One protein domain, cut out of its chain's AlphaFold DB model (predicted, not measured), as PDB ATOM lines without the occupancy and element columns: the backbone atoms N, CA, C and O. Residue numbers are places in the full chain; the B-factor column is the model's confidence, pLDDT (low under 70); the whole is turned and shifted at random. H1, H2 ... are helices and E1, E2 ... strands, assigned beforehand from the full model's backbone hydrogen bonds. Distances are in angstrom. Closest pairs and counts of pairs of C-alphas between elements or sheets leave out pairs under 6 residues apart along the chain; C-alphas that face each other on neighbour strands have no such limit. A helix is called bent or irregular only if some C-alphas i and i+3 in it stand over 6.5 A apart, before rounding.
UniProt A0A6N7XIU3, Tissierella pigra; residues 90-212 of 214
ATOM      1  N   GLU A  90      30.702  33.154 -41.088       72.69
ATOM      2  CA  GLU A  90      31.782  32.423 -41.765       72.69
ATOM      3  C   GLU A  90      32.566  33.312 -42.751       72.69
ATOM      4  O   GLU A  90      33.801  33.271 -42.785       72.69
ATOM      5  N   GLU A  91      31.889  34.194 -43.498       71.31
ATOM      6  CA  GLU A  91      32.562  35.201 -44.333       71.31
ATOM      7  C   GLU A  91      33.413  36.176 -43.499       71.31
ATOM      8  O   GLU A  91      34.530  36.525 -43.892       71.31
ATOM      9  N   GLU A  92      32.901  36.641 -42.358       74.31
ATOM     10  CA  GLU A  92      33.615  37.551 -41.457       74.31
ATOM     11  C   GLU A  92      34.813  36.862 -40.783       74.31
ATOM     12  O   GLU A  92      35.909  37.429 -40.753       74.31
ATOM     13  N   LYS A  93      34.646  35.615 -40.334       79.62
ATOM     14  CA  LYS A  93      35.717  34.771 -39.785       79.62
ATOM     15  C   LYS A  93      36.827  34.549 -40.810       79.62
ATOM     16  O   LYS A  93      37.997  34.771 -40.504       79.62
ATOM     17  N   THR A  94      36.467  34.213 -42.048       70.88
ATOM     18  CA  THR A  94      37.416  34.036 -43.159       70.88
ATOM     19  C   THR A  94      38.218  35.308 -43.438       70.88
ATOM     20  O   THR A  94      39.443  35.266 -43.590       70.88
ATOM     21  N   LYS A  95      37.554  36.470 -43.471       76.62
ATOM     22  CA  LYS A  95      38.230  37.767 -43.641       76.62
ATOM     23  C   LYS A  95      39.190  38.066 -42.495       76.62
ATOM     24  O   LYS A  95      40.288  38.550 -42.736       76.62
ATOM     25  N   LYS A  96      38.796  37.760 -41.259       80.31
ATOM     26  CA  LYS A  96      39.645  37.978 -40.088       80.31
ATOM     27  C   LYS A  96      40.900  37.101 -40.135       80.31
ATOM     28  O   LYS A  96      41.998  37.623 -39.995       80.31
ATOM     29  N   ILE A  97      40.746  35.806 -40.423       79.31
ATOM     30  CA  ILE A  97      41.869  34.860 -40.537       79.31
ATOM     31  C   ILE A  97      42.825  35.270 -41.666       79.31
ATOM     32  O   ILE A  97      44.038  35.304 -41.471       79.31
ATOM     33  N   SER A  98      42.300  35.606 -42.848       73.88
ATOM     34  CA  SER A  98      43.131  36.021 -43.990       73.88
ATOM     35  C   SER A  98      43.895  37.320 -43.720       73.88
ATOM     36  O   SER A  98      45.082  37.404 -44.041       73.88
ATOM     37  N   GLU A  99      43.263  38.304 -43.077       83.31
ATOM     38  CA  GLU A  99      43.932  39.544 -42.684       83.31
ATOM     39  C   GLU A  99      45.004  39.285 -41.616       83.31
ATOM     40  O   GLU A  99      46.134  39.745 -41.762       83.31
ATOM     41  N   GLU A 100      44.716  38.478 -40.593       83.38
ATOM     42  CA  GLU A 100      45.701  38.097 -39.572       83.38
ATOM     43  C   GLU A 100      46.909  37.369 -40.173       83.38
ATOM     44  O   GLU A 100      48.050  37.666 -39.813       83.38
ATOM     45  N   LEU A 101      46.690  36.449 -41.116       77.94
ATOM     46  CA  LEU A 101      47.770  35.765 -41.828       77.94
ATOM     47  C   LEU A 101      48.585  36.736 -42.681       77.94
ATOM     48  O   LEU A 101      49.813  36.666 -42.685       77.94
ATOM     49  N   ARG A 102      47.929  37.680 -43.361       78.75
ATOM     50  CA  ARG A 102      48.607  38.720 -44.139       78.75
ATOM     51  C   ARG A 102      49.450  39.624 -43.244       78.75
ATOM     52  O   ARG A 102      50.591  39.919 -43.594       78.75
ATOM     53  N   GLN A 103      48.931  40.022 -42.087       79.12
ATOM     54  CA  GLN A 103      49.666  40.827 -41.113       79.12
ATOM     55  C   GLN A 103      50.830  40.047 -40.499       79.12
ATOM     56  O   GLN A 103      51.932  40.583 -40.420       79.12
ATOM     57  N   LYS A 104      50.638  38.768 -40.151       78.31
ATOM     58  CA  LYS A 104      51.726  37.872 -39.719       78.31
ATOM     59  C   LYS A 104      52.798  37.753 -40.796       78.31
ATOM     60  O   LYS A 104      53.969  37.907 -40.481       78.31
ATOM     61  N   GLN A 105      52.413  37.582 -42.059       72.69
ATOM     62  CA  GLN A 105      53.348  37.523 -43.180       72.69
ATOM     63  C   GLN A 105      54.100  38.849 -43.368       72.69
ATOM     64  O   GLN A 105      55.305  38.846 -43.599       72.69
ATOM     65  N   ILE A 106      53.430  39.999 -43.245       74.31
ATOM     66  CA  ILE A 106      54.072  41.322 -43.308       74.31
ATOM     67  C   ILE A 106      55.023  41.530 -42.122       74.31
ATOM     68  O   ILE A 106      56.124  42.041 -42.315       74.31
ATOM     69  N   ALA A 107      54.630  41.131 -40.912       73.50
ATOM     70  CA  ALA A 107      55.439  41.245 -39.702       73.50
ATOM     71  C   ALA A 107      56.648  40.299 -39.721       73.50
ATOM     72  O   ALA A 107      57.740  40.701 -39.329       73.50
ATOM     73  N   GLU A 108      56.475  39.073 -40.216       68.19
ATOM     74  CA  GLU A 108      57.548  38.108 -40.457       68.19
ATOM     75  C   GLU A 108      58.522  38.666 -41.503       68.19
ATOM     76  O   GLU A 108      59.712  38.766 -41.222       68.19
ATOM     77  N   ASN A 109      58.024  39.176 -42.637       60.28
ATOM     78  CA  ASN A 109      58.851  39.842 -43.651       60.28
ATOM     79  C   ASN A 109      59.603  41.064 -43.083       60.28
ATOM     80  O   ASN A 109      60.788  41.229 -43.352       60.28
ATOM     81  N   ARG A 110      58.959  41.888 -42.238       64.62
ATOM     82  CA  ARG A 110      59.605  43.026 -41.552       64.62
ATOM     83  C   ARG A 110      60.662  42.590 -40.533       64.62
ATOM     84  O   ARG A 110      61.713  43.216 -40.477       64.62
ATOM     85  N   LYS A 111      60.419  41.532 -39.747       60.66
ATOM     86  CA  LYS A 111      61.406  40.962 -38.806       60.66
ATOM     87  C   LYS A 111      62.593  40.316 -39.533       60.66
ATOM     88  O   LYS A 111      63.711  40.378 -39.038       60.66
ATOM     89  N   LEU A 112      62.370  39.763 -40.726       51.59
ATOM     90  CA  LEU A 112      63.415  39.284 -41.638       51.59
ATOM     91  C   LEU A 112      64.167  40.413 -42.370       51.59
ATOM     92  O   LEU A 112      65.168  40.140 -43.033       51.59
ATOM     93  N   GLY A 113      63.770  41.677 -42.179       47.66
ATOM     94  CA  GLY A 113      64.452  42.879 -42.675       47.66
ATOM     95  C   GLY A 113      65.842  43.142 -42.073       47.66
ATOM     96  O   GLY A 113      66.474  44.132 -42.439       47.66
ATOM     97  N   ALA A 114      66.344  42.256 -41.203       51.78
ATOM     98  CA  ALA A 114      67.745  42.205 -40.780       51.78
ATOM     99  C   ALA A 114      68.605  41.172 -41.558       51.78
ATOM    100  O   ALA A 114      69.818  41.156 -41.388       51.78
ATOM    101  N   GLU A 115      68.038  40.352 -42.461       55.56
ATOM    102  CA  GLU A 115      68.780  39.361 -43.272       55.56
ATOM    103  C   GLU A 115      68.270  39.311 -44.733       55.56
ATOM    104  O   GLU A 115      67.478  38.451 -45.132       55.56
ATOM    105  N   LYS A 116      68.780  40.225 -45.572       50.56
ATOM    106  CA  LYS A 116      68.370  40.500 -46.973       50.56
ATOM    107  C   LYS A 116      68.452  39.336 -47.995       50.56
ATOM    108  O   LYS A 116      68.154  39.548 -49.166       50.56
ATOM    109  N   ALA A 117      68.796  38.107 -47.605       55.72
ATOM    110  CA  ALA A 117      68.849  36.941 -48.505       55.72
ATOM    111  C   ALA A 117      67.653  35.970 -48.364       55.72
ATOM    112  O   ALA A 117      67.331  35.233 -49.301       55.72
ATOM    113  N   LYS A 118      66.959  35.959 -47.214       49.50
ATOM    114  CA  LYS A 118      65.803  35.069 -46.972       49.50
ATOM    115  C   LYS A 118      64.493  35.637 -47.531       49.50
ATOM    116  O   LYS A 118      63.657  34.874 -48.018       49.50
ATOM    117  N   GLU A 119      64.341  36.961 -47.544       49.22
ATOM    118  CA  GLU A 119      63.111  37.672 -47.931       49.22
ATOM    119  C   GLU A 119      62.749  37.489 -49.420       49.22
ATOM    120  O   GLU A 119      61.604  37.188 -49.771       49.22
ATOM    121  N   THR A 120      63.745  37.538 -50.311       55.31
ATOM    122  CA  THR A 120      63.582  37.258 -51.748       55.31
ATOM    123  C   THR A 120      63.177  35.805 -51.997       55.31
ATOM    124  O   THR A 120      62.436  35.519 -52.934       55.31
ATOM    125  N   LYS A 121      63.623  34.872 -51.147       53.44
ATOM    126  CA  LYS A 121      63.309  33.440 -51.250       53.44
ATOM    127  C   LYS A 121      61.895  33.136 -50.737       53.44
ATOM    128  O   LYS A 121      61.208  32.323 -51.348       53.44
ATOM    129  N   TYR A 122      61.437  33.819 -49.684       50.12
ATOM    130  CA  TYR A 122      60.107  33.631 -49.084       50.12
ATOM    131  C   TYR A 122      58.978  34.202 -49.959       50.12
ATOM    132  O   TYR A 122      58.035  33.477 -50.274       50.12
ATOM    133  N   LYS A 123      59.119  35.439 -50.473       53.59
ATOM    134  CA  LYS A 123      58.187  36.013 -51.474       53.59
ATOM    135  C   LYS A 123      58.174  35.240 -52.796       53.59
ATOM    136  O   LYS A 123      57.159  35.204 -53.482       53.59
ATOM    137  N   LYS A 124      59.295  34.610 -53.169       58.19
ATOM    138  CA  LYS A 124      59.372  33.737 -54.352       58.19
ATOM    139  C   LYS A 124      58.721  32.370 -54.108       58.19
ATOM    140  O   LYS A 124      58.245  31.760 -55.064       58.19
ATOM    141  N   ARG A 125      58.696  31.899 -52.855       65.50
ATOM    142  CA  ARG A 125      58.143  30.596 -52.459       65.50
ATOM    143  C   ARG A 125      56.633  30.633 -52.231       65.50
ATOM    144  O   ARG A 125      55.972  29.689 -52.630       65.50
ATOM    145  N   TYR A 126      56.072  31.692 -51.658       75.69
ATOM    146  CA  TYR A 126      54.633  31.761 -51.376       75.69
ATOM    147  C   TYR A 126      53.968  32.837 -52.233       75.69
ATOM    148  O   TYR A 126      54.218  34.028 -52.064       75.69
ATOM    149  N   LYS A 127      53.148  32.401 -53.197       85.38
ATOM    150  CA  LYS A 127      52.467  33.276 -54.167       85.38
ATOM    151  C   LYS A 127      51.011  33.574 -53.790       85.38
ATOM    152  O   LYS A 127      50.391  34.396 -54.463       85.38
ATOM    153  N   GLY A 128      50.471  32.911 -52.768       90.56
ATOM    154  CA  GLY A 128      49.082  33.015 -52.319       90.56
ATOM    155  C   GLY A 128      48.799  32.027 -51.188       90.56
ATOM    156  O   GLY A 128      49.662  31.804 -50.338       90.56
ATOM    157  N   PHE A 129      47.618  31.412 -51.205       93.81
ATOM    158  CA  PHE A 129      47.166  30.475 -50.182       93.81
ATOM    159  C   PHE A 129      46.594  29.195 -50.788       93.81
ATOM    160  O   PHE A 129      45.839  29.253 -51.757       93.81
ATOM    161  N   VAL A 130      46.919  28.053 -50.185       94.94
ATOM    162  CA  VAL A 130      46.220  26.785 -50.404       94.94
ATOM    163  C   VAL A 130      45.096  26.689 -49.379       94.94
ATOM    164  O   VAL A 130      45.339  26.851 -48.183       94.94
ATOM    165  N   TYR A 131      43.873  26.454 -49.838       95.19
ATOM    166  CA  TYR A 131      42.682  26.336 -49.009       95.19
ATOM    167  C   TYR A 131      42.113  24.919 -49.057       95.19
ATOM    168  O   TYR A 131      42.187  24.239 -50.078       95.19
ATOM    169  N   PHE A 132      41.486  24.524 -47.954       96.06
ATOM    170  CA  PHE A 132      40.656  23.331 -47.840       96.06
ATOM    171  C   PHE A 132      39.246  23.797 -47.506       96.06
ATOM    172  O   PHE A 132      39.057  24.490 -46.507       96.06
ATOM    173  N   ILE A 133      38.271  23.464 -48.347       94.88
ATOM    174  CA  ILE A 133      36.877  23.889 -48.207       94.88
ATOM    175  C   ILE A 133      35.978  22.660 -48.153       94.88
ATOM    176  O   ILE A 133      36.169  21.734 -48.934       94.88
ATOM    177  N   GLN A 134      34.979  22.665 -47.282       94.31
ATOM    178  CA  GLN A 134      33.963  21.617 -47.205       94.31
ATOM    179  C   GLN A 134      32.590  22.242 -46.943       94.31
ATOM    180  O   GLN A 134      32.517  23.369 -46.453       94.31
ATOM    181  N   GLY A 135      31.513  21.536 -47.285       90.94
ATOM    182  CA  GLY A 135      30.184  21.884 -46.791       90.94
ATOM    183  C   GLY A 135      30.120  21.754 -45.272       90.94
ATOM    184  O   GLY A 135      30.789  20.915 -44.670       90.94
ATOM    185  N   GLU A 136      29.320  22.598 -44.649       85.94
ATOM    186  CA  GLU A 136      29.093  22.593 -43.214       85.94
ATOM    187  C   GLU A 136      28.491  21.281 -42.699       85.94
ATOM    188  O   GLU A 136      28.880  20.790 -41.640       85.94
ATOM    189  N   TYR A 137      27.572  20.685 -43.457       84.56
ATOM    190  CA  TYR A 137      27.026  19.366 -43.142       84.56
ATOM    191  C   TYR A 137      27.901  18.237 -43.718       84.56
ATOM    192  O   TYR A 137      27.475  17.085 -43.806       84.56
ATOM    193  N   GLY A 138      29.142  18.561 -44.100       86.00
ATOM    194  CA  GLY A 138      30.145  17.649 -44.628       86.00
ATOM    195  C   GLY A 138      30.206  17.628 -46.157       86.00
ATOM    196  O   GLY A 138      30.212  18.654 -46.839       86.00
ATOM    197  N   GLY A 139      30.323  16.425 -46.716       89.62
ATOM    198  CA  GLY A 139      30.532  16.225 -48.151       89.62
ATOM    199  C   GLY A 139      32.005  16.275 -48.560       89.62
ATOM    200  O   GLY A 139      32.906  16.121 -47.734       89.62
ATOM    201  N   ALA A 140      32.256  16.421 -49.857       93.88
ATOM    202  CA  ALA A 140      33.609  16.393 -50.397       93.88
ATOM    203  C   ALA A 140      34.429  17.616 -49.950       93.88
ATOM    204  O   ALA A 140      33.913  18.728 -49.852       93.88
ATOM    205  N   ILE A 141      35.723  17.407 -49.720       96.19
ATOM    206  CA  ILE A 141      36.683  18.462 -49.398       96.19
ATOM    207  C   ILE A 141      37.312  18.938 -50.701       96.19
ATOM    208  O   ILE A 141      37.911  18.151 -51.430       96.19
ATOM    209  N   LYS A 142      37.207  20.230 -50.999       95.81
ATOM    210  CA  LYS A 142      37.934  20.865 -52.094       95.81
ATOM    211  C   LYS A 142      39.274  21.377 -51.605       95.81
ATOM    212  O   LYS A 142      39.319  22.131 -50.634       95.81
ATOM    213  N   ILE A 143      40.336  21.053 -52.329       96.88
ATOM    214  CA  ILE A 143      41.679  21.582 -52.076       96.88
ATOM    215  C   ILE A 143      42.058  22.444 -53.268       96.88
ATOM    216  O   ILE A 143      42.042  21.943 -54.388       96.88
ATOM    217  N   GLY A 144      42.381  23.716 -53.051       95.50
ATOM    218  CA  GLY A 144      42.751  24.595 -54.157       95.50
ATOM    219  C   GLY A 144      43.680  25.733 -53.771       95.50
ATOM    220  O   GLY A 144      43.854  26.032 -52.592       95.50
ATOM    221  N   PHE A 145      44.262  26.396 -54.768       95.88
ATOM    222  CA  PHE A 145      45.107  27.575 -54.582       95.88
ATOM    223  C   PHE A 145      44.407  28.875 -55.012       95.88
ATOM    224  O   PHE A 145      43.730  28.949 -56.038       95.88
ATOM    225  N   SER A 146      44.589  29.950 -54.240       92.38
ATOM    226  CA  SER A 146      44.177  31.302 -54.631       92.38
ATOM    227  C   SER A 146      45.012  32.379 -53.943       92.38
ATOM    228  O   SER A 146      45.449  32.235 -52.803       92.38
ATOM    229  N   LYS A 147      45.177  33.526 -54.608       89.75
ATOM    230  CA  LYS A 147      45.699  34.751 -53.972       89.75
ATOM    231  C   LYS A 147      44.682  35.408 -53.036       89.75
ATOM    232  O   LYS A 147      45.077  36.161 -52.154       89.75
ATOM    233  N   LYS A 148      43.396  35.138 -53.271       89.12
ATOM    234  CA  LYS A 148      42.235  35.686 -52.563       89.12
ATOM    235  C   LYS A 148      41.231  34.557 -52.286       89.12
ATOM    236  O   LYS A 148      40.288  34.358 -53.063       89.12
ATOM    237  N   PRO A 149      41.489  33.710 -51.277       88.44
ATOM    238  CA  PRO A 149      40.640  32.561 -50.944       88.44
ATOM    239  C   PRO A 149      39.190  32.961 -50.619       88.44
ATOM    240  O   PRO A 149      38.266  32.220 -50.937       88.44
ATOM    241  N   GLU A 150      38.966  34.155 -50.072       86.38
ATOM    242  CA  GLU A 150      37.652  34.709 -49.744       86.38
ATOM    243  C   GLU A 150      36.783  34.992 -50.979       86.38
ATOM    244  O   GLU A 150      35.580  34.724 -50.973       86.38
ATOM    245  N   GLU A 151      37.381  35.495 -52.066       85.62
ATOM    246  CA  GLU A 151      36.674  35.695 -53.337       85.62
ATOM    247  C   GLU A 151      36.340  34.341 -53.978       85.62
ATOM    248  O   GLU A 151      35.243  34.150 -54.506       85.62
ATOM    249  N   ARG A 152      37.251  33.366 -53.865       88.88
ATOM    250  CA  ARG A 152      37.049  32.011 -54.387       88.88
ATOM    251  C   ARG A 152      35.966  31.246 -53.625       88.88
ATOM    252  O   ARG A 152      35.149  30.593 -54.265       88.88
ATOM    253  N   LEU A 153      35.904  31.362 -52.296       90.56
ATOM    254  CA  LEU A 153      34.830  30.775 -51.486       90.56
ATOM    255  C   LEU A 153      33.458  31.287 -51.949       90.56
ATOM    256  O   LEU A 153      32.548  30.492 -52.173       90.56
ATOM    257  N   LYS A 154      33.328  32.601 -52.181       85.06
ATOM    258  CA  LYS A 154      32.088  33.209 -52.694       85.06
ATOM    259  C   LYS A 154      31.690  32.681 -54.065       85.06
ATOM    260  O   LYS A 154      30.513  32.409 -54.280       85.06
ATOM    261  N   GLN A 155      32.655  32.534 -54.970       88.88
ATOM    262  CA  GLN A 155      32.425  31.961 -56.298       88.88
ATOM    263  C   GLN A 155      31.995  30.493 -56.217       88.88
ATOM    264  O   GLN A 155      31.095  30.081 -56.933       88.88
ATOM    265  N   LEU A 156      32.603  29.695 -55.339       89.06
ATOM    266  CA  LEU A 156      32.235  28.285 -55.182       89.06
ATOM    267  C   LEU A 156      30.850  28.123 -54.552       89.06
ATOM    268  O   LEU A 156      30.079  27.256 -54.957       89.06
ATOM    269  N   GLN A 157      30.504  28.999 -53.611       89.94
ATOM    270  CA  GLN A 157      29.220  28.979 -52.923       89.94
ATOM    271  C   GLN A 157      28.020  29.167 -53.864       89.94
ATOM    272  O   GLN A 157      26.925  28.737 -53.518       89.94
ATOM    273  N   THR A 158      28.182  29.795 -55.038       87.19
ATOM    274  CA  THR A 158      27.068  29.951 -55.993       87.19
ATOM    275  C   THR A 158      26.659  28.633 -56.645       87.19
ATOM    276  O   THR A 158      25.528  28.522 -57.103       87.19
ATOM    277  N   GLY A 159      27.571  27.659 -56.709       82.94
ATOM    278  CA  GLY A 159      27.340  26.345 -57.312       82.94
ATOM    279  C   GLY A 159      27.220  25.202 -56.303       82.94
ATOM    280  O   GLY A 159      27.074  24.059 -56.722       82.94
ATOM    281  N   TYR A 160      27.302  25.486 -54.998       82.88
ATOM    282  CA  TYR A 160      27.224  24.474 -53.946       82.88
ATOM    283  C   TYR A 160      25.980  24.704 -53.074       82.88
ATOM    284  O   TYR A 160      25.781  25.827 -52.602       82.88
ATOM    285  N   PRO A 161      25.130  23.677 -52.872       82.38
ATOM    286  CA  PRO A 161      23.850  23.831 -52.180       82.38
ATOM    287  C   PRO A 161      24.002  24.070 -50.672       82.38
ATOM    288  O   PRO A 161      23.157  24.727 -50.071       82.38
ATOM    289  N   ASP A 162      25.073  23.555 -50.070       83.94
ATOM    290  CA  ASP A 162      25.381  23.742 -48.652       83.94
ATOM    291  C   ASP A 162      26.280  24.972 -48.421       83.94
ATOM    292  O   ASP A 162      26.979  25.436 -49.327       83.94
ATOM    293  N   THR A 163      26.285  25.507 -47.202       86.69
ATOM    294  CA  THR A 163      27.213  26.564 -46.797       86.69
ATOM    295  C   THR A 163      28.630  26.005 -46.761       86.69
ATOM    296  O   THR A 163      28.933  25.085 -46.009       86.69
ATOM    297  N   LEU A 164      29.510  26.566 -47.585       90.69
ATOM    298  CA  LEU A 164      30.914  26.192 -47.634       90.69
ATOM    299  C   LEU A 164      31.694  26.872 -46.505       90.69
ATOM    300  O   LEU A 164      31.582  28.080 -46.293       90.69
ATOM    301  N   GLN A 165      32.547  26.102 -45.842       91.25
ATOM    302  CA  GLN A 165      33.436  26.543 -44.776       91.25
ATOM    303  C   GLN A 165      34.887  26.272 -45.154       91.25
ATOM    304  O   GLN A 165      35.214  25.234 -45.734       91.25
ATOM    305  N   ILE A 166      35.777  27.203 -44.805       92.25
ATOM    306  CA  ILE A 166      37.219  26.977 -44.916       92.25
ATOM    307  C   ILE A 166      37.659  26.168 -43.701       92.25
ATOM    308  O   ILE A 166      37.650  26.657 -42.573       92.25
ATOM    309  N   LEU A 167      38.090  24.937 -43.952       92.00
ATOM    310  CA  LEU A 167      38.682  24.083 -42.937       92.00
ATOM    311  C   LEU A 167      40.116  24.507 -42.625       92.00
ATOM    312  O   LEU A 167      40.522  24.429 -41.476       92.00
ATOM    313  N   LEU A 168      40.898  24.929 -43.618       92.62
ATOM    314  CA  LEU A 168      42.321  25.234 -43.445       92.62
ATOM    315  C   LEU A 168      42.813  26.191 -44.527       92.62
ATOM    316  O   LEU A 168      42.409  26.069 -45.685       92.62
ATOM    317  N   LEU A 169      43.713  27.105 -44.160       93.44
ATOM    318  CA  LEU A 169      44.327  28.048 -45.088       93.44
ATOM    319  C   LEU A 169      45.840  28.155 -44.869       93.44
ATOM    320  O   LEU A 169      46.292  28.626 -43.836       93.44
ATOM    321  N   ILE A 170      46.656  27.766 -45.841       91.06
ATOM    322  CA  ILE A 170      48.121  27.747 -45.703       91.06
ATOM    323  C   ILE A 170      48.746  28.701 -46.714       91.06
ATOM    324  O   ILE A 170      48.409  28.648 -47.893       91.06
ATOM    325  N   ALA A 171      49.691  29.544 -46.287       89.38
ATOM    326  CA  ALA A 171      50.504  30.331 -47.216       89.38
ATOM    327  C   ALA A 171      51.323  29.389 -48.116       89.38
ATOM    328  O   ALA A 171      52.079  28.551 -47.626       89.38
ATOM    329  N   GLY A 172      51.148  29.508 -49.430       90.38
ATOM    330  CA  GLY A 172      51.520  28.464 -50.381       90.38
ATOM    331  C   GLY A 172      51.697  28.968 -51.811       90.38
ATOM    332  O   GLY A 172      51.643  30.168 -52.109       90.38
ATOM    333  N   ASN A 173      51.911  28.028 -52.719       91.50
ATOM    334  CA  ASN A 173      51.841  28.208 -54.165       91.50
ATOM    335  C   ASN A 173      51.175  26.975 -54.820       91.50
ATOM    336  O   ASN A 173      50.870  25.996 -54.145       91.50
ATOM    337  N   GLU A 174      50.989  27.003 -56.138       91.06
ATOM    338  CA  GLU A 174      50.384  25.909 -56.925       91.06
ATOM    339  C   GLU A 174      51.099  24.551 -56.761       91.06
ATOM    340  O   GLU A 174      50.481  23.498 -56.857       91.06
ATOM    341  N   LYS A 175      52.408  24.532 -56.469       91.81
ATOM    342  CA  LYS A 175      53.136  23.285 -56.178       91.81
ATOM    343  C   LYS A 175      52.754  22.698 -54.825       91.81
ATOM    344  O   LYS A 175      52.793  21.482 -54.678       91.81
ATOM    345  N   ASP A 176      52.430  23.539 -53.845       92.06
ATOM    346  CA  ASP A 176      51.970  23.070 -52.537       92.06
ATOM    347  C   ASP A 176      50.566  22.465 -52.662       92.06
ATOM    348  O   ASP A 176      50.320  21.396 -52.116       92.06
ATOM    349  N   GLU A 177      49.681  23.088 -53.448       94.88
ATOM    350  CA  GLU A 177      48.392  22.498 -53.836       94.88
ATOM    351  C   GLU A 177      48.591  21.144 -54.519       94.88
ATOM    352  O   GLU A 177      48.039  20.149 -54.055       94.88
ATOM    353  N   LYS A 178      49.431  21.090 -55.562       93.94
ATOM    354  CA  LYS A 178      49.721  19.841 -56.271       93.94
ATOM    355  C   LYS A 178      50.252  18.766 -55.324       93.94
ATOM    356  O   LYS A 178      49.831  17.622 -55.399       93.94
ATOM    357  N   ARG A 179      51.135  19.129 -54.392       95.31
ATOM    358  CA  ARG A 179      51.650  18.187 -53.395       95.31
ATOM    359  C   ARG A 179      50.530  17.595 -52.540       95.31
ATOM    360  O   ARG A 179      50.559  16.398 -52.293       95.31
ATOM    361  N   PHE A 180      49.563  18.397 -52.093       95.50
ATOM    362  CA  PHE A 180      48.405  17.873 -51.359       95.50
ATOM    363  C   PHE A 180      47.492  17.034 -52.252       95.50
ATOM    364  O   PHE A 180      46.970  16.018 -51.814       95.50
ATOM    365  N   HIS A 181      47.315  17.429 -53.511       95.75
ATOM    366  CA  HIS A 181      46.571  16.645 -54.492       95.75
ATOM    367  C   HIS A 181      47.199  15.266 -54.724       95.75
ATOM    368  O   HIS A 181      46.448  14.295 -54.776       95.75
ATOM    369  N   ASP A 182      48.530  15.191 -54.816       94.62
ATOM    370  CA  ASP A 182      49.303  13.951 -54.954       94.62
ATOM    371  C   ASP A 182      49.254  13.123 -53.649       94.62
ATOM    372  O   ASP A 182      49.040  11.914 -53.682       94.62
ATOM    373  N   GLU A 183      49.393  13.769 -52.483       94.44
ATOM    374  CA  GLU A 183      49.317  13.128 -51.156       94.44
ATOM    375  C   GLU A 183      47.936  12.504 -50.889       94.44
ATOM    376  O   GLU A 183      47.837  11.473 -50.224       94.44
ATOM    377  N   PHE A 184      46.870  13.096 -51.437       95.50
ATOM    378  CA  PHE A 184      45.490  12.639 -51.262       95.50
ATOM    379  C   PHE A 184      44.883  11.995 -52.514       95.50
ATOM    380  O   PHE A 184      43.664  11.830 -52.576       95.50
ATOM    381  N   GLU A 185      45.699  11.611 -53.498       94.50
ATOM    382  CA  GLU A 185      45.241  11.052 -54.779       94.50
ATOM    383  C   GLU A 185      44.269   9.877 -54.583       94.50
ATOM    384  O   GLU A 185      43.205   9.847 -55.196       94.50
ATOM    385  N   SER A 186      44.564   8.973 -53.640       94.00
ATOM    386  CA  SER A 186      43.725   7.808 -53.307       94.00
ATOM    387  C   SER A 186      42.309   8.157 -52.828       94.00
ATOM    388  O   SER A 186      41.437   7.292 -52.783       94.00
ATOM    389  N   TYR A 187      42.074   9.413 -52.451       94.88
ATOM    390  CA  TYR A 187      40.793   9.924 -51.972       94.88
ATOM    391  C   TYR A 187      40.144  10.892 -52.963       94.88
ATOM    392  O   TYR A 187      39.082  11.443 -52.660       94.88
ATOM    393  N   ARG A 188      40.760  11.145 -54.122       95.19
ATOM    394  CA  ARG A 188      40.221  12.060 -55.127       95.19
ATOM    395  C   ARG A 188      38.921  11.496 -55.704       95.19
ATOM    396  O   ARG A 188      38.845  10.339 -56.097       95.19
ATOM    397  N   LEU A 189      37.891  12.335 -55.746       92.56
ATOM    398  CA  LEU A 189      36.581  12.017 -56.310       92.56
ATOM    399  C   LEU A 189      36.488  12.502 -57.757       92.56
ATOM    400  O   LEU A 189      36.374  11.706 -58.680       92.56
ATOM    401  N   ASN A 190      36.529  13.821 -57.953       89.75
ATOM    402  CA  ASN A 190      36.486  14.433 -59.275       89.75
ATOM    403  C   ASN A 190      37.207  15.783 -59.257       89.75
ATOM    404  O   ASN A 190      36.894  16.651 -58.437       89.75
ATOM    405  N   GLY A 191      38.161  15.962 -60.170       92.25
ATOM    406  CA  GLY A 191      39.011  17.147 -60.229       92.25
ATOM    407  C   GLY A 191      39.687  17.422 -58.884       92.25
ATOM    408  O   GLY A 191      40.424  16.595 -58.365       92.25
ATOM    409  N   GLU A 192      39.397  18.584 -58.306       94.44
ATOM    410  CA  GLU A 192      39.994  19.069 -57.053       94.44
ATOM    411  C   GLU A 192      39.184  18.691 -55.792       94.44
ATOM    412  O   GLU A 192      39.373  19.293 -54.732       94.44
ATOM    413  N   TRP A 193      38.225  17.767 -55.907       95.62
ATOM    414  CA  TRP A 193      37.370  17.324 -54.802       95.62
ATOM    415  C   TRP A 193      37.800  15.956 -54.282       95.62
ATOM    416  O   TRP A 193      38.009  15.030 -55.062       95.62
ATOM    417  N   PHE A 194      37.864  15.819 -52.961       96.31
ATOM    418  CA  PHE A 194      38.366  14.649 -52.253       96.31
ATOM    419  C   PHE A 194      37.328  14.136 -51.251       96.31
ATOM    420  O   PHE A 194      36.562  14.906 -50.667       96.31
ATOM    421  N   LYS A 195      37.293  12.822 -51.042       95.50
ATOM    422  CA  LYS A 195      36.459  12.184 -50.025       95.50
ATOM    423  C   LYS A 195      36.920  12.648 -48.636       95.50
ATOM    424  O   LYS A 195      38.126  12.686 -48.403       95.50
ATOM    425  N   PRO A 196      36.010  12.965 -47.700       92.69
ATOM    426  CA  PRO A 196      36.370  13.357 -46.338       92.69
ATOM    427  C   PRO A 196      36.795  12.138 -45.507       92.69
ATOM    428  O   PRO A 196      36.083  11.688 -44.614       92.69
ATOM    429  N   ASP A 197      37.936  11.556 -45.858       94.31
ATOM    430  CA  ASP A 197      38.500  10.418 -45.146       94.31
ATOM    431  C   ASP A 197      39.206  10.858 -43.860       94.31
ATOM    432  O   ASP A 197      39.719  11.979 -43.762       94.31
ATOM    433  N   LYS A 198      39.270   9.944 -42.886       91.56
ATOM    434  CA  LYS A 198      39.958  10.162 -41.614       91.56
ATOM    435  C   LYS A 198      41.392  10.653 -41.827       91.56
ATOM    436  O   LYS A 198      41.804  11.592 -41.156       91.56
ATOM    437  N   PHE A 199      42.114  10.093 -42.800       92.81
ATOM    438  CA  PHE A 199      43.486  10.507 -43.094       92.81
ATOM    439  C   PHE A 199      43.592  11.998 -43.460       92.81
ATOM    440  O   PHE A 199      44.443  12.713 -42.931       92.81
ATOM    441  N   ILE A 200      42.697  12.492 -44.323       93.12
ATOM    442  CA  ILE A 200      42.684  13.903 -44.738       93.12
ATOM    443  C   ILE A 200      42.301  14.806 -43.563       93.12
ATOM    444  O   ILE A 200      42.927  15.844 -43.353       93.12
ATOM    445  N   LEU A 201      41.287  14.420 -42.787       93.31
ATOM    446  CA  LEU A 201      40.818  15.203 -41.642       93.31
ATOM    447  C   LEU A 201      41.885  15.310 -40.543       93.31
ATOM    448  O   LEU A 201      42.131  16.404 -40.031       93.31
ATOM    449  N   ASP A 202      42.568  14.207 -40.232       93.38
ATOM    450  CA  ASP A 202      43.682  14.187 -39.281       93.38
ATOM    451  C   ASP A 202      44.823  15.088 -39.772       93.38
ATOM    452  O   ASP A 202      45.359  15.896 -39.005       93.38
ATOM    453  N   LYS A 203      45.128  15.046 -41.077       93.50
ATOM    454  CA  LYS A 203      46.152  15.909 -41.674       93.50
ATOM    455  C   LYS A 203      45.785  17.389 -41.613       93.50
ATOM    456  O   LYS A 203      46.636  18.229 -41.312       93.50
ATOM    457  N   ILE A 204      44.519  17.723 -41.859       92.88
ATOM    458  CA  ILE A 204      44.001  19.088 -41.714       92.88
ATOM    459  C   ILE A 204      44.192  19.576 -40.274       92.88
ATOM    460  O   ILE A 204      44.665  20.694 -40.072       92.88
ATOM    461  N   ASN A 205      43.876  18.748 -39.276       91.75
ATOM    462  CA  ASN A 205      44.032  19.106 -37.866       91.75
ATOM    463  C   ASN A 205      45.505  19.295 -37.468       91.75
ATOM    464  O   ASN A 205      45.834  20.284 -36.810       91.75
ATOM    465  N   GLU A 206      46.409  18.423 -37.926       91.31
ATOM    466  CA  GLU A 206      47.860  18.583 -37.736       91.31
ATOM    467  C   GLU A 206      48.343  19.937 -38.286       91.31
ATOM    468  O   GLU A 206      49.069  20.684 -37.624       91.31
ATOM    469  N   LEU A 207      47.896  20.294 -39.493       90.50
ATOM    470  CA  LEU A 207      48.269  21.545 -40.146       90.50
ATOM    471  C   LEU A 207      47.636  22.769 -39.470       90.50
ATOM    472  O   LEU A 207      48.302  23.801 -39.369       90.50
ATOM    473  N   LYS A 208      46.405  22.668 -38.952       89.00
ATOM    474  CA  LYS A 208      45.791  23.728 -38.135       89.00
ATOM    475  C   LYS A 208      46.631  24.041 -36.905       89.00
ATOM    476  O   LYS A 208      46.896  25.213 -36.647       89.00
ATOM    477  N   ILE A 209      47.079  23.009 -36.188       86.44
ATOM    478  CA  ILE A 209      47.945  23.158 -35.011       86.44
ATOM    479  C   ILE A 209      49.261  23.818 -35.424       86.44
ATOM    480  O   ILE A 209      49.657  24.829 -34.853       86.44
ATOM    481  N   LYS A 210      49.902  23.307 -36.479       84.56
ATOM    482  CA  LYS A 210      51.179  23.830 -36.981       84.56
ATOM    483  C   LYS A 210      51.117  25.299 -37.410       84.56
ATOM    484  O   LYS A 210      52.103  26.020 -37.276       84.56
ATOM    485  N   HIS A 211      49.984  25.734 -37.957       81.12
ATOM    486  CA  HIS A 211      49.787  27.093 -38.460       81.12
ATOM    487  C   HIS A 211      48.978  27.997 -37.511       81.12
ATOM    488  O   HIS A 211      48.627  29.110 -37.908       81.12
ATOM    489  N   ASN A 212      48.721  27.565 -36.268       81.06
ATOM    490  CA  ASN A 212      47.940  28.289 -35.257       81.06
ATOM    491  C   ASN A 212      46.570  28.774 -35.779       81.06
ATOM    492  O   ASN A 212      46.243  29.956 -35.668       81.06
TER     493      ASN A 212
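AT A GLANCE: This is residues 90 to 212 of the 214 residues of a protein of Tissierella pigra (UniProt A0A6N7XIU3). A small, twisted three-stranded sheet makes the core, with helices H1 and H3 over one face and H4 and H5 over the other. The long helix H1 follows edge strand E3 with residues 90 to 105 and runs on beyond the sheet, where short H2 leads back to E1. The printed part has 123 residues, in the order H1 H2 E1 E2 H3 E3 H4 E4 H5; the sheet order is E2 E1 E3, all antiparallel, and the class is mixed, helices and strands. It is compact, with a radius of gyration of the C-alphas of 15.2 A, yet only just elongated, spanning 47 by 31 by 23 A.

IN THESE COORDINATES: Find C-alpha 90 at (31.782, 32.423, -41.765); from there H1 runs 37.3 A to residue 114, only just irregular, with C-alphas 111 and 114 6.8 A apart. Next come H2, residues 119 to 125, 9.8 A; E1, residues 128 to 135, 22.6 A; and E2, residues 138 to 146, 22.0 A. H3 holds residues 149 to 157, 12.1 A, and E3 residues 164 to 172, 20.9 A, bending by 61 degrees at residue 167. H4 is residues 174 to 183, 14.1 A; E4 is residues 188 to 190, 6.1 A; H5 is residues 198 to 210, 18.3 A, ending at C-alpha 210 (51.179, 23.830, -36.981).

HOW THE PARTS SIT: Look first at hairpin E1 and E2, where N 131 and O 144 are 2.8 A apart; across E1 and E3, N 130 and O 170 are 2.8 A apart. The helices form three layers with the sheet, helices on both its faces. H1 runs along E3 at a height over the sheet of 10.1 A. H3, on the same face, only just touches H1 residues 91 to 95, with 3 pairs of C-alphas within 8 A, the closest Thr 94 and Glu 150 at 6.6 A. E2, H3 and E3 make a split strand-helix-strand unit, two strands running the same way with E1 between them, its crossover right-handed. On the opposite face H4 lies over E2 and E1, and H5 over E3, slantwise at 50 degrees on the local plane; H4 and H5 are apart. H2 is not on the sheet and only just touches H1, only at the corner, with 3 pairs within 8 A. E4 pairs with no named strand; residues 193 to 194 pair with it. Every O i to N i+4 pair is within hydrogen-bond range in H2, H3, H4 and H5, and 20 of 21 in H1.

THE WHOLE: The two C-alphas farthest apart, Ala 114 and Pro 161, are 48.9 A apart. The printed part has no cut, and no link is long. The model's confidence is low at residues 108 to 125, with pLDDT under 70.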